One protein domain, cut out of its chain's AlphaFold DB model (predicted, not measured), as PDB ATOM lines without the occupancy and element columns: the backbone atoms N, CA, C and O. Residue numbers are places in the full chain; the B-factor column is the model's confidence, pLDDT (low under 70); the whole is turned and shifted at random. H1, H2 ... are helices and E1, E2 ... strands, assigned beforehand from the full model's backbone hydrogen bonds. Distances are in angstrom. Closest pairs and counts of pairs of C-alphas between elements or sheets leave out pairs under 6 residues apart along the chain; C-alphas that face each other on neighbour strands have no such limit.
ATOM      1  N   PRO A 172     -10.538  24.040  49.361       83.31
ATOM      2  CA  PRO A 172      -9.848  22.796  49.663       83.31
ATOM      3  C   PRO A 172      -8.330  23.007  49.677       83.31
ATOM      4  O   PRO A 172      -7.799  23.856  48.959       83.31
ATOM      5  N   LYS A 173      -7.620  22.216  50.479       89.38
ATOM      6  CA  LYS A 173      -6.167  22.351  50.637       89.38
ATOM      7  C   LYS A 173      -5.421  21.916  49.371       89.38
ATOM      8  O   LYS A 173      -5.903  21.087  48.597       89.38
ATOM      9  N   GLU A 174      -4.244  22.498  49.160       91.88
ATOM     10  CA  GLU A 174      -3.302  22.018  48.150       91.88
ATOM     11  C   GLU A 174      -2.647  20.705  48.586       91.88
ATOM     12  O   GLU A 174      -2.574  20.383  49.773       91.88
ATOM     13  N   THR A 175      -2.116  19.969  47.616       91.62
ATOM     14  CA  THR A 175      -1.290  18.781  47.853       91.62
ATOM     15  C   THR A 175       0.030  18.896  47.089       91.62
ATOM     16  O   THR A 175       0.336  19.930  46.479       91.62
ATOM     17  N   LYS A 176       0.842  17.829  47.103       91.56
ATOM     18  CA  LYS A 176       2.029  17.733  46.243       91.56
ATOM     19  C   LYS A 176       1.667  17.884  44.757       91.56
ATOM     20  O   LYS A 176       2.394  18.551  44.029       91.56
ATOM     21  N   TRP A 177       0.542  17.307  44.334       91.12
ATOM     22  CA  TRP A 177       0.132  17.251  42.926       91.12
ATOM     23  C   TRP A 177      -0.963  18.248  42.560       91.12
ATOM     24  O   TRP A 177      -1.087  18.597  41.396       91.12
ATOM     25  N   VAL A 178      -1.753  18.715  43.527       91.00
ATOM     26  CA  VAL A 178      -2.890  19.607  43.276       91.00
ATOM     27  C   VAL A 178      -2.573  20.994  43.811       91.00
ATOM     28  O   VAL A 178      -2.482  21.185  45.025       91.00
ATOM     29  N   LYS A 179      -2.427  21.960  42.907       91.00
ATOM     30  CA  LYS A 179      -2.215  23.379  43.222       91.00
ATOM     31  C   LYS A 179      -3.464  24.189  42.921       91.00
ATOM     32  O   LYS A 179      -4.233  23.845  42.024       91.00
ATOM     33  N   ARG A 180      -3.683  25.263  43.673       89.06
ATOM     34  CA  ARG A 180      -4.855  26.131  43.557       89.06
ATOM     35  C   ARG A 180      -4.398  27.563  43.372       89.06
ATOM     36  O   ARG A 180      -3.893  28.203  44.287       89.06
ATOM     37  N   VAL A 181      -4.629  28.084  42.179       89.06
ATOM     38  CA  VAL A 181      -4.214  29.433  41.804       89.06
ATOM     39  C   VAL A 181      -5.431  30.350  41.814       89.06
ATOM     40  O   VAL A 181      -6.520  29.965  41.388       89.06
ATOM     41  N   ARG A 182      -5.249  31.578  42.306       88.50
ATOM     42  CA  ARG A 182      -6.227  32.664  42.184       88.50
ATOM     43  C   ARG A 182      -5.596  33.811  41.417       88.50
ATOM     44  O   ARG A 182      -4.567  34.333  41.830       88.50
ATOM     45  N   LEU A 183      -6.231  34.200  40.321       91.00
ATOM     46  CA  LEU A 183      -5.757  35.241  39.415       91.00
ATOM     47  C   LEU A 183      -6.827  36.320  39.332       91.00
ATOM     48  O   LEU A 183      -8.003  36.012  39.153       91.00
ATOM     49  N   GLN A 184      -6.447  37.585  39.461       94.38
ATOM     50  CA  GLN A 184      -7.378  38.669  39.173       94.38
ATOM     51  C   GLN A 184      -7.486  38.850  37.657       94.38
ATOM     52  O   GLN A 184      -6.474  38.958  36.974       94.38
ATOM     53  N   SER A 185      -8.711  38.886  37.134       95.94
ATOM     54  CA  SER A 185      -8.955  39.168  35.721       95.94
ATOM     55  C   SER A 185      -9.234  40.653  35.547       95.94
ATOM     56  O   SER A 185     -10.254  41.155  36.023       95.94
ATOM     57  N   GLU A 186      -8.346  41.371  34.863       97.44
ATOM     58  CA  GLU A 186      -8.539  42.797  34.581       97.44
ATOM     59  C   GLU A 186      -9.761  43.048  33.693       97.44
ATOM     60  O   GLU A 186     -10.532  43.971  33.955       97.44
ATOM     61  N   SER A 187      -9.974  42.206  32.676       97.31
ATOM     62  CA  SER A 187     -11.105  42.331  31.753       97.31
ATOM     63  C   SER A 187     -12.443  42.131  32.464       97.31
ATOM     64  O   SER A 187     -13.331  42.973  32.328       97.31
ATOM     65  N   LEU A 188     -12.577  41.080  33.280       95.81
ATOM     66  CA  LEU A 188     -13.787  40.855  34.072       95.81
ATOM     67  C   LEU A 188     -13.962  41.930  35.140       95.81
ATOM     68  O   LEU A 188     -15.083  42.375  35.364       95.81
ATOM     69  N   SER A 189     -12.872  42.376  35.769       96.31
ATOM     70  CA  SER A 189     -12.966  43.414  36.796       96.31
ATOM     71  C   SER A 189     -13.473  44.732  36.220       96.31
ATOM     72  O   SER A 189     -14.344  45.375  36.800       96.31
ATOM     73  N   ARG A 190     -12.972  45.104  35.037       97.19
ATOM     74  CA  ARG A 190     -13.456  46.264  34.287       97.19
ATOM     75  C   ARG A 190     -14.920  46.094  33.899       97.19
ATOM     76  O   ARG A 190     -15.698  47.018  34.095       97.19
ATOM     77  N   PHE A 191     -15.295  44.921  33.385       97.12
ATOM     78  CA  PHE A 191     -16.665  44.654  32.956       97.12
ATOM     79  C   PHE A 191     -17.674  44.726  34.101       97.12
ATOM     80  O   PHE A 191     -18.737  45.302  33.916       97.12
ATOM     81  N   TRP A 192     -17.352  44.169  35.269       95.94
ATOM     82  CA  TRP A 192     -18.255  44.119  36.423       95.94
ATOM     83  C   TRP A 192     -18.164  45.341  37.347       95.94
ATOM     84  O   TRP A 192     -18.953  45.442  38.285       95.94
ATOM     85  N   GLY A 193     -17.197  46.236  37.120       93.56
ATOM     86  CA  GLY A 193     -16.977  47.419  37.955       93.56
ATOM     87  C   GLY A 193     -16.432  47.107  39.355       93.56
ATOM     88  O   GLY A 193     -16.525  47.941  40.250       93.56
ATOM     89  N   ARG A 194     -15.872  45.909  39.575       93.69
ATOM     90  CA  ARG A 194     -15.292  45.472  40.859       93.69
ATOM     91  C   ARG A 194     -14.182  44.445  40.638       93.69
ATOM     92  O   ARG A 194     -14.180  43.803  39.595       93.69
ATOM     93  N   PRO A 195     -13.292  44.186  41.611       94.56
ATOM     94  CA  PRO A 195     -12.304  43.116  41.484       94.56
ATOM     95  C   PRO A 195     -12.957  41.738  41.287       94.56
ATOM     96  O   PRO A 195     -13.688  41.262  42.156       94.56
ATOM     97  N   VAL A 196     -12.650  41.075  40.171       93.81
ATOM     98  CA  VAL A 196     -13.072  39.700  39.870       93.81
ATOM     99  C   VAL A 196     -11.852  38.793  39.817       93.81
ATOM    100  O   VAL A 196     -10.891  39.050  39.088       93.81
ATOM    101  N   ARG A 197     -11.893  37.710  40.600       90.81
ATOM    102  CA  ARG A 197     -10.832  36.702  40.658       90.81
ATOM    103  C   ARG A 197     -11.319  35.388  40.069       90.81
ATOM    104  O   ARG A 197     -12.378  34.901  40.444       90.81
ATOM    105  N   LEU A 198     -10.510  34.822  39.187       87.62
ATOM    106  CA  LEU A 198     -10.676  33.487  38.638       87.62
ATOM    107  C   LEU A 198      -9.856  32.505  39.472       87.62
ATOM    108  O   LEU A 198      -8.697  32.769  39.808       87.62
ATOM    109  N   GLY A 199     -10.474  31.384  39.825       85.38
ATOM    110  CA  GLY A 199      -9.793  30.249  40.431       85.38
ATOM    111  C   GLY A 199      -9.425  29.219  39.370       85.38
ATOM    112  O   GLY A 199     -10.215  28.960  38.467       85.38
ATOM    113  N   ALA A 200      -8.253  28.605  39.505       86.12
ATOM    114  CA  ALA A 200      -7.844  27.454  38.709       86.12
ATOM    115  C   ALA A 200      -7.263  26.368  39.620       86.12
ATOM    116  O   ALA A 200      -6.567  26.665  40.593       86.12
ATOM    117  N   THR A 201      -7.540  25.106  39.291       88.06
ATOM    118  CA  THR A 201      -6.881  23.951  39.908       88.06
ATOM    119  C   THR A 201      -5.898  23.371  38.901       88.06
ATOM    120  O   THR A 201      -6.286  23.060  37.779       88.06
ATOM    121  N   VAL A 202      -4.633  23.242  39.293       90.31
ATOM    122  CA  VAL A 202      -3.559  22.699  38.457       90.31
ATOM    123  C   VAL A 202      -3.170  21.333  39.001       90.31
ATOM    124  O   VAL A 202      -2.825  21.210  40.178       90.31
ATOM    125  N   ILE A 203      -3.222  20.317  38.143       91.38
ATOM    126  CA  ILE A 203      -2.739  18.971  38.448       91.38
ATOM    127  C   ILE A 203      -1.345  18.834  37.839       91.38
ATOM    128  O   ILE A 203      -1.172  18.968  36.631       91.38
ATOM    129  N   LEU A 204      -0.352  18.603  38.691       93.25
ATOM    130  CA  LEU A 204       1.043  18.447  38.302       93.25
ATOM    131  C   LEU A 204       1.369  16.968  38.053       93.25
ATOM    132  O   LEU A 204       0.866  16.103  38.780       93.25
ATOM    133  N   PRO A 205       2.239  16.659  37.075       92.56
ATOM    134  CA  PRO A 205       2.690  15.295  36.847       92.56
ATOM    135  C   PRO A 205       3.469  14.770  38.055       92.56
ATOM    136  O   PRO A 205       3.958  15.516  38.913       92.56
ATOM    137  N   LYS A 206       3.604  13.446  38.120       91.62
ATOM    138  CA  LYS A 206       4.444  12.798  39.125       91.62
ATOM    139  C   LYS A 206       5.870  13.362  39.050       91.62
ATOM    140  O   LYS A 206       6.407  13.541  37.963       91.62
ATOM    141  N   ASP A 207       6.453  13.621  40.220       93.00
ATOM    142  CA  ASP A 207       7.830  14.105  40.376       93.00
ATOM    143  C   ASP A 207       8.131  15.455  39.686       93.00
ATOM    144  O   ASP A 207       9.292  15.767  39.442       93.00
ATOM    145  N   TYR A 208       7.113  16.293  39.429       94.19
ATOM    146  CA  TYR A 208       7.281  17.642  38.853       94.19
ATOM    147  C   TYR A 208       8.347  18.483  39.580       94.19
ATOM    148  O   TYR A 208       9.153  19.162  38.955       94.19
ATOM    149  N   ASP A 209       8.394  18.384  40.909       92.69
ATOM    150  CA  ASP A 209       9.360  19.059  41.781       92.69
ATOM    151  C   ASP A 209      10.814  18.596  41.582       92.69
ATOM    152  O   ASP A 209      11.740  19.340  41.896       92.69
ATOM    153  N   LYS A 210      11.028  17.388  41.052       95.31
ATOM    154  CA  LYS A 210      12.361  16.811  40.806       95.31
ATOM    155  C   LYS A 210      12.914  17.128  39.418       95.31
ATOM    156  O   LYS A 210      14.055  16.782  39.126       95.31
ATOM    157  N   HIS A 211      12.117  17.765  38.563       94.44
ATOM    158  CA  HIS A 211      12.451  18.018  37.166       94.44
ATOM    159  C   HIS A 211      12.236  19.498  36.786       94.44
ATOM    160  O   HIS A 211      11.448  19.785  35.884       94.44
ATOM    161  N   PRO A 212      12.926  20.452  37.447       94.38
ATOM    162  CA  PRO A 212      12.672  21.891  37.281       94.38
ATOM    163  C   PRO A 212      12.938  22.413  35.858       94.38
ATOM    164  O   PRO A 212      12.313  23.387  35.434       94.38
ATOM    165  N   ASP A 213      13.820  21.746  35.110       96.56
ATOM    166  CA  ASP A 213      14.206  22.136  33.748       96.56
ATOM    167  C   ASP A 213      13.324  21.499  32.660       96.56
ATOM    168  O   ASP A 213      13.440  21.837  31.480       96.56
ATOM    169  N   ILE A 214      12.416  20.587  33.032       95.69
ATOM    170  CA  ILE A 214      11.513  19.927  32.086       95.69
ATOM    171  C   ILE A 214      10.256  20.778  31.877       95.69
ATOM    172  O   ILE A 214       9.635  21.286  32.812       95.69
ATOM    173  N   ARG A 215       9.850  20.919  30.612       95.19
ATOM    174  CA  ARG A 215       8.568  21.516  30.220       95.19
ATOM    175  C   ARG A 215       7.572  20.411  29.887       95.19
ATOM    176  O   ARG A 215       7.918  19.443  29.217       95.19
ATOM    177  N   TYR A 216       6.332  20.586  30.328       94.25
ATOM    178  CA  TYR A 216       5.239  19.646  30.092       94.25
ATOM    179  C   TYR A 216       4.170  20.311  29.216       94.25
ATOM    180  O   TYR A 216       3.942  21.516  29.363       94.25
ATOM    181  N   PRO A 217       3.498  19.566  28.321       94.69
ATOM    182  CA  PRO A 217       2.302  20.071  27.658       94.69
ATOM    183  C   PRO A 217       1.211  20.367  28.696       94.69
ATOM    184  O   PRO A 217       1.120  19.696  29.725       94.69
ATOM    185  N   VAL A 218       0.374  21.368  28.417       93.31
ATOM    186  CA  VAL A 218      -0.722  21.776  29.304       93.31
ATOM    187  C   VAL A 218      -2.050  21.497  28.618       93.31
ATOM    188  O   VAL A 218      -2.271  21.937  27.491       93.31
ATOM    189  N   VAL A 219      -2.940  20.797  29.319       90.94
ATOM    190  CA  VAL A 219      -4.331  20.617  28.903       90.94
ATOM    191  C   VAL A 219      -5.202  21.539  29.744       90.94
ATOM    192  O   VAL A 219      -5.189  21.466  30.973       90.94
ATOM    193  N   TYR A 220      -5.952  22.412  29.078       89.00
ATOM    194  CA  TYR A 220      -6.914  23.297  29.724       89.00
ATOM    195  C   TYR A 220      -8.300  22.668  29.668       89.00
ATOM    196  O   TYR A 220      -8.764  22.280  28.598       89.00
ATOM    197  N   ALA A 221      -8.959  22.600  30.818       85.06
ATOM    198  CA  ALA A 221     -10.328  22.130  30.943       85.06
ATOM    199  C   ALA A 221     -11.138  23.138  31.760       85.06
ATOM    200  O   ALA A 221     -10.680  23.642  32.789       85.06
ATOM    201  N   GLN A 222     -12.336  23.437  31.271       81.31
ATOM    202  CA  GLN A 222     -13.303  24.319  31.907       81.31
ATOM    203  C   GLN A 222     -14.553  23.497  32.218       81.31
ATOM    204  O   GLN A 222     -15.043  22.779  31.352       81.31
ATOM    205  N   GLY A 223     -15.063  23.617  33.441       72.25
ATOM    206  CA  GLY A 223     -16.258  22.909  33.895       72.25
ATOM    207  C   GLY A 223     -17.096  23.765  34.836       72.25
ATOM    208  O   GLY A 223     -16.707  24.883  35.192       72.25
ATOM    209  N   PHE A 224     -18.253  23.233  35.223       67.56
ATOM    210  CA  PHE A 224     -19.089  23.806  36.274       67.56
ATOM    211  C   PHE A 224     -18.700  23.221  37.643       67.56
ATOM    212  O   PHE A 224     -17.875  22.312  37.731       67.56
ATOM    213  N   ILE A 225     -19.224  23.789  38.731       65.38
ATOM    214  CA  ILE A 225     -18.829  23.470  40.114       65.38
ATOM    215  C   ILE A 225     -18.632  21.982  40.358       65.38
ATOM    216  O   ILE A 225     -19.560  21.194  40.214       65.38
ATOM    217  N   GLY A 226     -17.447  21.631  40.860       56.50
ATOM    218  CA  GLY A 226     -17.181  20.295  41.382       56.50
ATOM    219  C   GLY A 226     -17.095  19.202  40.320       56.50
ATOM    220  O   GLY A 226     -16.785  18.070  40.681       56.50
ATOM    221  N   GLU A 227     -17.301  19.516  39.039       59.50
ATOM    222  CA  GLU A 227     -17.063  18.552  37.976       59.50
ATOM    223  C   GLU A 227     -15.554  18.320  37.833       59.50
ATOM    224  O   GLU A 227     -14.775  19.282  37.761       59.50
ATOM    225  N   PRO A 228     -15.101  17.056  37.830       57.19
ATOM    226  CA  PRO A 228     -13.707  16.768  37.578       57.19
ATOM    227  C   PRO A 228     -13.362  17.271  36.176       57.19
ATOM    228  O   PRO A 228     -13.964  16.876  35.182       57.19
ATOM    229  N   ALA A 229     -12.351  18.137  36.109       57.12
ATOM    230  CA  ALA A 229     -11.802  18.655  34.857       57.12
ATOM    231  C   ALA A 229     -11.375  17.532  33.890       57.12
ATOM    232  O   ALA A 229     -11.347  17.731  32.679       57.12
TER     233      ALA A 229
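AT A GLANCE: This is residues 172 to 229 of the 233 residues of an uncharacterized protein of Pyrinomonadaceae bacterium (UniProt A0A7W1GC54). With little regular structure, this is a narrow two-stranded ribbon, E1 and E2, with the short helix H1 in the connection at one end; beyond E2, residues 204 to 229 loop away and run back past the ribbon. The printed part has 58 residues, under half in named elements, in the order E1, H1, E2; the strands are antiparallel and the class is mixed. It is loose, with a radius of gyration of the C-alphas of 14.4 A, and elongated, spanning 42 by 26 by 21 A.

HOW THE PARTS SIT: Look first at E1, residues 178 to 184, and E2, residues 197 to 203: these antiparallel neighbours run at 158 degrees. N 181 and O 200 are within hydrogen-bond range at 2.9 A, as are N 202 and O 179 at 2.8 A. Tight links join H1, residues 186 to 192, to both strands; in H1 every O i to N i+4 pair is within hydrogen-bond range.

IN THESE COORDINATES: Find C-alpha 178 at (-2.890, 19.607, 43.276); from there E1 runs 20.0 A. H1 spans 10.0 A. E2 runs 19.6 A, ending at C-alpha 203, (-2.739, 18.971, 38.448).

THE WHOLE: The two C-alphas farthest apart, those of Gly 193 and Lys 210, are 42.5 A apart. Residues 210 to 215 and 223 to 228 stand free. The printed part has no cut; pLDDT is under 70 at residues 224 to 229.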